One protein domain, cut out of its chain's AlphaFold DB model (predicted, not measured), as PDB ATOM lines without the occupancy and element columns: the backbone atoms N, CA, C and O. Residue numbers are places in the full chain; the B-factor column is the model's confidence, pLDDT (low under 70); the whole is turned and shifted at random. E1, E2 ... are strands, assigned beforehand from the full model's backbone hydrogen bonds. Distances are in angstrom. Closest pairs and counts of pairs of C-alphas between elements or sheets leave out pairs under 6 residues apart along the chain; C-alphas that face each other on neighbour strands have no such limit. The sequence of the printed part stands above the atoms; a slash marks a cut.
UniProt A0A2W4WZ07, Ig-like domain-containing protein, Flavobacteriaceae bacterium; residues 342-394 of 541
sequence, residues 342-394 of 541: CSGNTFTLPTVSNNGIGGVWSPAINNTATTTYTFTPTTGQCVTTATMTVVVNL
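AT A GLANCE: This is residues 342 to 394 of the 541 residues of the protein "Ig-like domain-containing protein" of Flavobacteriaceae bacterium (UniProt A0A2W4WZ07). What shape is this? With little regular structure, it is a rod: a three-strand sheet, with unnamed residues 342 to 358 running lengthwise over one face. What builds it? Of 53 printed residues, 16 are in E1, E2 and E3, all strand, a meander in that order, each the antiparallel neighbour of the one before. It is only just loose, close to compact: radius of gyration of the C-alphas 12.2 A, spans 39 by 15 by 14 A.

IN THESE COORDINATES: Where is E1? Residues 359 to 362, 10.2 A, from C-alpha 359 at (23.037, -69.787, 81.682). What follows? E2 is residues 371 to 377, 19.1 A; E3 is residues 386 to 390, 13.4 A, ending at C-alpha 390 (32.313, -55.086, 79.008).

HOW THE PARTS SIT: How do E1 and E2 pair? This hairpin is antiparallel, 152 degrees; N 360 and O 376 are within hydrogen-bond range, 2.9 A. And E2 with E3? Another antiparallel hairpin, 151 degrees; N 373 and O 388 are within hydrogen-bond range, 2.8 A. Edge strands E1 and E3 are apart.

THE WHOLE: How far does it reach? The farthest C-alphas, Gly 380 and Leu 394, are 39.5 A apart. Any gaps? The printed part has no cut, both links are short, and no printed residue is under pLDDT 70.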
ATOM      1  N   CYS A 342      31.737 -49.061  71.384       94.50
ATOM      2  CA  CYS A 342      31.347 -47.653  71.459       94.50
ATOM      3  C   CYS A 342      29.967 -47.497  72.096       94.50
ATOM      4  O   CYS A 342      29.090 -48.336  71.886       94.50
ATOM      5  N   SER A 343      29.762 -46.408  72.840       94.12
ATOM      6  CA  SER A 343      28.457 -46.098  73.430       94.12
ATOM      7  C   SER A 343      27.345 -46.086  72.377       94.12
ATOM      8  O   SER A 343      27.456 -45.412  71.357       94.12
ATOM      9  N   GLY A 344      26.265 -46.818  72.641       91.06
ATOM     10  CA  GLY A 344      25.111 -46.972  71.754       91.06
ATOM     11  C   GLY A 344      25.218 -48.129  70.757       91.06
ATOM     12  O   GLY A 344      24.187 -48.577  70.254       91.06
ATOM     13  N   ASN A 345      26.413 -48.681  70.514       93.56
ATOM     14  CA  ASN A 345      26.551 -49.850  69.643       93.56
ATOM     15  C   ASN A 345      25.932 -51.089  70.300       93.56
ATOM     16  O   ASN A 345      25.939 -51.249  71.521       93.56
ATOM     17  N   THR A 346      25.382 -51.986  69.490       92.94
ATOM     18  CA  THR A 346      24.830 -53.250  69.981       92.94
ATOM     19  C   THR A 346      25.939 -54.283  70.179       92.94
ATOM     20  O   THR A 346      26.898 -54.355  69.414       92.94
ATOM     21  N   PHE A 347      25.803 -55.102  71.220       95.06
ATOM     22  CA  PHE A 347      26.598 -56.310  71.441       95.06
ATOM     23  C   PHE A 347      25.713 -57.373  72.091       95.06
ATOM     24  O   PHE A 347      24.630 -57.065  72.589       95.06
ATOM     25  N   THR A 348      26.159 -58.625  72.080       95.31
ATOM     26  CA  THR A 348      25.450 -59.742  72.710       95.31
ATOM     27  C   THR A 348      26.346 -60.425  73.732       95.31
ATOM     28  O   THR A 348      27.565 -60.478  73.577       95.31
ATOM     29  N   LEU A 349      25.739 -60.942  74.799       96.56
ATOM     30  CA  LEU A 349      26.418 -61.784  75.779       96.56
ATOM     31  C   LEU A 349      26.137 -63.257  75.433       96.56
ATOM     32  O   LEU A 349      24.962 -63.609  75.288       96.56
ATOM     33  N   PRO A 350      27.159 -64.125  75.288       96.00
ATOM     34  CA  PRO A 350      26.941 -65.537  74.977       96.00
ATOM     35  C   PRO A 350      26.113 -66.225  76.065       96.00
ATOM     36  O   PRO A 350      26.458 -66.161  77.242       96.00
ATOM     37  N   THR A 351      25.035 -66.909  75.684       95.38
ATOM     38  CA  THR A 351      24.186 -67.679  76.616       95.38
ATOM     39  C   THR A 351      24.753 -69.066  76.933       95.38
ATOM     40  O   THR A 351      24.263 -69.744  77.835       95.38
ATOM     41  N   VAL A 352      25.802 -69.474  76.213       95.62
ATOM     42  CA  VAL A 352      26.569 -70.703  76.427       95.62
ATOM     43  C   VAL A 352      28.050 -70.340  76.496       95.62
ATOM     44  O   VAL A 352      28.548 -69.591  75.653       95.62
ATOM     45  N   SER A 353      28.748 -70.842  77.510       96.94
ATOM     46  CA  SER A 353      30.188 -70.657  77.687       96.94
ATOM     47  C   SER A 353      31.011 -71.484  76.687       96.94
ATOM     48  O   SER A 353      30.526 -72.445  76.090       96.94
ATOM     49  N   ASN A 354      32.303 -71.176  76.557       95.50
ATOM     50  CA  ASN A 354      33.253 -71.902  75.702       95.50
ATOM     51  C   ASN A 354      33.418 -73.379  76.108       95.50
ATOM     52  O   ASN A 354      33.827 -74.201  75.295       95.50
ATOM     53  N   ASN A 355      33.103 -73.718  77.362       93.94
ATOM     54  CA  ASN A 355      33.061 -75.086  77.883       93.94
ATOM     55  C   ASN A 355      31.639 -75.686  77.932       93.94
ATOM     56  O   ASN A 355      31.418 -76.664  78.641       93.94
ATOM     57  N   GLY A 356      30.682 -75.130  77.180       93.56
ATOM     58  CA  GLY A 356      29.358 -75.726  76.959       93.56
ATOM     59  C   GLY A 356      28.337 -75.526  78.085       93.56
ATOM     60  O   GLY A 356      27.307 -76.196  78.092       93.56
ATOM     61  N   ILE A 357      28.591 -74.623  79.036       95.00
ATOM     62  CA  ILE A 357      27.702 -74.358  80.176       95.00
ATOM     63  C   ILE A 357      26.687 -73.288  79.774       95.00
ATOM     64  O   ILE A 357      27.059 -72.164  79.438       95.00
ATOM     65  N   GLY A 358      25.401 -73.637  79.809       95.19
ATOM     66  CA  GLY A 358      24.297 -72.711  79.555       95.19
ATOM     67  C   GLY A 358      23.923 -71.893  80.793       95.19
ATOM     68  O   GLY A 358      24.053 -72.368  81.921       95.19
ATOM     69  N   GLY A 359      23.440 -70.668  80.590       95.56
ATOM     70  CA  GLY A 359      23.037 -69.787  81.682       95.56
ATOM     71  C   GLY A 359      22.536 -68.428  81.212       95.56
ATOM     72  O   GLY A 359      22.303 -68.197  80.024       95.56
ATOM     73  N   VAL A 360      22.366 -67.522  82.170       95.88
ATOM     74  CA  VAL A 360      21.862 -66.164  81.943       95.88
ATOM     75  C   VAL A 360      22.791 -65.129  82.559       95.88
ATOM     76  O   VAL A 360      23.412 -65.365  83.594       95.88
ATOM     77  N   TRP A 361      22.873 -63.964  81.924       97.81
ATOM     78  CA  TRP A 361      23.636 -62.827  82.430       97.81
ATOM     79  C   TRP A 361      22.734 -61.841  83.170       97.81
ATOM     80  O   TRP A 361      21.580 -61.640  82.797       97.81
ATOM     81  N   SER A 362      23.289 -61.200  84.194       96.62
ATOM     82  CA  SER A 362      22.685 -60.070  84.901       96.62
ATOM     83  C   SER A 362      23.763 -59.025  85.213       96.62
ATOM     84  O   SER A 362      24.882 -59.426  85.542       96.62
ATOM     85  N   PRO A 363      23.490 -57.710  85.131       97.06
ATOM     86  CA  PRO A 363      22.221 -57.081  84.742       97.06
ATOM     87  C   PRO A 363      21.918 -57.209  83.235       97.06
ATOM     88  O   PRO A 363      22.694 -57.796  82.482       97.06
ATOM     89  N   ALA A 364      20.775 -56.672  82.786       94.94
ATOM     90  CA  ALA A 364      20.475 -56.540  81.358       94.94
ATOM     91  C   ALA A 364      21.545 -55.691  80.647       94.94
ATOM     92  O   ALA A 364      22.209 -54.863  81.274       94.94
ATOM     93  N   ILE A 365      21.702 -55.898  79.337       96.19
ATOM     94  CA  ILE A 365      22.734 -55.233  78.535       96.19
ATOM     95  C   ILE A 365      22.649 -53.712  78.697       96.19
ATOM     96  O   ILE A 365      21.621 -53.096  78.422       96.19
ATOM     97  N   ASN A 366      23.773 -53.120  79.091       95.50
ATOM     98  CA  ASN A 366      24.001 -51.687  79.101       95.50
ATOM     99  C   ASN A 366      25.094 -51.358  78.080       95.50
ATOM    100  O   ASN A 366      26.269 -51.659  78.282       95.50
ATOM    101  N   ASN A 367      24.692 -50.737  76.975       94.62
ATOM    102  CA  ASN A 367      25.586 -50.292  75.910       94.62
ATOM    103  C   ASN A 367      25.955 -48.806  76.005       94.62
ATOM    104  O   ASN A 367      26.500 -48.256  75.055       94.62
ATOM    105  N   THR A 368      25.665 -48.153  77.129       94.12
ATOM    106  CA  THR A 368      25.982 -46.733  77.369       94.12
ATOM    107  C   THR A 368      26.997 -46.531  78.490       94.12
ATOM    108  O   THR A 368      27.533 -45.439  78.641       94.12
ATOM    109  N   ALA A 369      27.304 -47.575  79.263       93.88
ATOM    110  CA  ALA A 369      28.287 -47.518  80.335       93.88
ATOM    111  C   ALA A 369      29.010 -48.856  80.518       93.88
ATOM    112  O   ALA A 369      28.411 -49.928  80.395       93.88
ATOM    113  N   THR A 370      30.297 -48.784  80.869       96.50
ATOM    114  CA  THR A 370      31.095 -49.953  81.257       96.50
ATOM    115  C   THR A 370      30.415 -50.673  82.414       96.50
ATOM    116  O   THR A 370      30.156 -50.073  83.455       96.50
ATOM    117  N   THR A 371      30.118 -51.955  82.220       97.44
ATOM    118  CA  THR A 371      29.294 -52.739  83.146       97.44
ATOM    119  C   THR A 371      29.921 -54.112  83.372       97.44
ATOM    120  O   THR A 371      30.376 -54.759  82.426       97.44
ATOM    121  N   THR A 372      29.945 -54.556  84.630       97.94
ATOM    122  CA  THR A 372      30.302 -55.929  85.006       97.94
ATOM    123  C   THR A 372      29.041 -56.776  85.065       97.94
ATOM    124  O   THR A 372      28.108 -56.464  85.802       97.94
ATOM    125  N   TYR A 373      29.030 -57.849  84.285       97.88
ATOM    126  CA  TYR A 373      27.949 -58.817  84.212       97.88
ATOM    127  C   TYR A 373      28.336 -60.085  84.969       97.88
ATOM    128  O   TYR A 373      29.485 -60.524  84.909       97.88
ATOM    129  N   THR A 374      27.361 -60.697  85.631       97.81
ATOM    130  CA  THR A 374      27.476 -61.993  86.300       97.81
ATOM    131  C   THR A 374      26.686 -63.030  85.517       97.81
ATOM    132  O   THR A 374      25.475 -62.895  85.332       97.81
ATOM    133  N   PHE A 375      27.371 -64.072  85.061       97.62
ATOM    134  CA  PHE A 375      26.780 -65.247  84.446       97.62
ATOM    135  C   PHE A 375      26.350 -66.234  85.526       97.62
ATOM    136  O   PHE A 375      27.174 -66.716  86.308       97.62
ATOM    137  N   THR A 376      25.059 -66.548  85.540       95.88
ATOM    138  CA  THR A 376      24.455 -67.553  86.413       95.88
ATOM    139  C   THR A 376      24.085 -68.770  85.569       95.88
ATOM    140  O   THR A 376      23.191 -68.663  84.723       95.88
ATOM    141  N   PRO A 377      24.764 -69.913  85.753       95.50
ATOM    142  CA  PRO A 377      24.430 -71.135  85.037       95.50
ATOM    143  C   PRO A 377      23.019 -71.647  85.340       95.50
ATOM    144  O   PRO A 377      22.454 -71.372  86.402       95.50
ATOM    145  N   THR A 378      22.465 -72.444  84.428       92.00
ATOM    146  CA  THR A 378      21.179 -73.122  84.634       92.00
ATOM    147  C   THR A 378      21.236 -74.064  85.847       92.00
ATOM    148  O   THR A 378      22.222 -74.769  86.067       92.00
ATOM    149  N   THR A 379      20.163 -74.097  86.642       83.19
ATOM    150  CA  THR A 379      20.064 -74.910  87.867       83.19
ATOM    151  C   THR A 379      20.278 -76.403  87.604       83.19
ATOM    152  O   THR A 379      19.798 -76.929  86.602       83.19
ATOM    153  N   GLY A 380      20.919 -77.103  88.546       77.12
ATOM    154  CA  GLY A 380      21.111 -78.561  88.495       77.12
ATOM    155  C   GLY A 380      22.464 -79.022  87.943       77.12
ATOM    156  O   GLY A 380      22.694 -80.222  87.829       77.12
ATOM    157  N   GLN A 381      23.373 -78.096  87.630       81.94
ATOM    158  CA  GLN A 381      24.742 -78.399  87.206       81.94
ATOM    159  C   GLN A 381      25.748 -78.136  88.340       81.94
ATOM    160  O   GLN A 381      25.559 -77.232  89.152       81.94
ATOM    161  N   CYS A 382      26.838 -78.910  88.392       90.38
ATOM    162  CA  CYS A 382      27.943 -78.679  89.329       90.38
ATOM    163  C   CYS A 382      28.896 -77.614  88.769       90.38
ATOM    164  O   CYS A 382      29.957 -77.910  88.213       90.38
ATOM    165  N   VAL A 383      28.452 -76.362  88.833       93.44
ATOM    166  CA  VAL A 383      29.073 -75.206  88.177       93.44
ATOM    167  C   VAL A 383      29.005 -73.986  89.087       93.44
ATOM    168  O   VAL A 383      28.124 -73.878  89.939       93.44
ATOM    169  N   THR A 384      29.937 -73.060  88.907       93.75
ATOM    170  CA  THR A 384      29.975 -71.777  89.629       93.75
ATOM    171  C   THR A 384      29.584 -70.618  88.720       93.75
ATOM    172  O   THR A 384      29.509 -70.757  87.500       93.75
ATOM    173  N   THR A 385      29.315 -69.456  89.309       94.94
ATOM    174  CA  THR A 385      29.106 -68.216  88.554       94.94
ATOM    175  C   THR A 385      30.419 -67.703  87.969       94.94
ATOM    176  O   THR A 385      31.476 -67.864  88.578       94.94
ATOM    177  N   ALA A 386      30.346 -67.008  86.836       96.38
ATOM    178  CA  ALA A 386      31.473 -66.278  86.254       96.38
ATOM    179  C   ALA A 386      31.113 -64.800  86.077       96.38
ATOM    180  O   ALA A 386      29.936 -64.452  86.001       96.38
ATOM    181  N   THR A 387      32.110 -63.924  85.986       97.19
ATOM    182  CA  THR A 387      31.899 -62.487  85.752       97.19
ATOM    183  C   THR A 387      32.655 -62.016  84.520       97.19
ATOM    184  O   THR A 387      33.765 -62.478  84.271       97.19
ATOM    185  N   MET A 388      32.095 -61.054  83.789       97.38
ATOM    186  CA  MET A 388      32.749 -60.403  82.654       97.38
ATOM    187  C   MET A 388      32.443 -58.907  82.659       97.38
ATOM    188  O   MET A 388      31.286 -58.506  82.752       97.38
ATOM    189  N   THR A 389      33.474 -58.076  82.518       97.69
ATOM    190  CA  THR A 389      33.309 -56.626  82.370       97.69
ATOM    191  C   THR A 389      33.372 -56.261  80.898       97.69
ATOM    192  O   THR A 389      34.378 -56.527  80.244       97.69
ATOM    193  N   VAL A 390      32.314 -55.643  80.369       97.12
ATOM    194  CA  VAL A 390      32.313 -55.086  79.008       97.12
ATOM    195  C   VAL A 390      32.593 -53.596  79.107       97.12
ATOM    196  O   VAL A 390      31.859 -52.861  79.769       97.12
ATOM    197  N   VAL A 391      33.671 -53.162  78.460       96.00
ATOM    198  CA  VAL A 391      34.081 -51.756  78.422       96.00
ATOM    199  C   VAL A 391      33.281 -51.028  77.350       96.00
ATOM    200  O   VAL A 391      33.290 -51.436  76.188       96.00
ATOM    201  N   VAL A 392      32.616 -49.940  77.740       95.81
ATOM    202  CA  VAL A 392      31.927 -49.033  76.819       95.81
ATOM    203  C   VAL A 392      32.728 -47.741  76.726       95.81
ATOM    204  O   VAL A 392      32.825 -46.974  77.685       95.81
ATOM    205  N   ASN A 393      33.310 -47.505  75.556       93.25
ATOM    206  CA  ASN A 393      34.048 -46.296  75.238       93.25
ATOM    207  C   ASN A 393      33.061 -45.154  74.968       93.25
ATOM    208  O   ASN A 393      32.287 -45.178  74.005       93.25
ATOM    209  N   LEU A 394      33.107 -44.147  75.834       91.19
ATOM    210  CA  LEU A 394      32.366 -42.899  75.699       91.19
ATOM    211  C   LEU A 394      33.219 -41.874  74.949       91.19
ATOM    212  O   LEU A 394      34.421 -41.767  75.188       91.19
TER     213      LEU A 394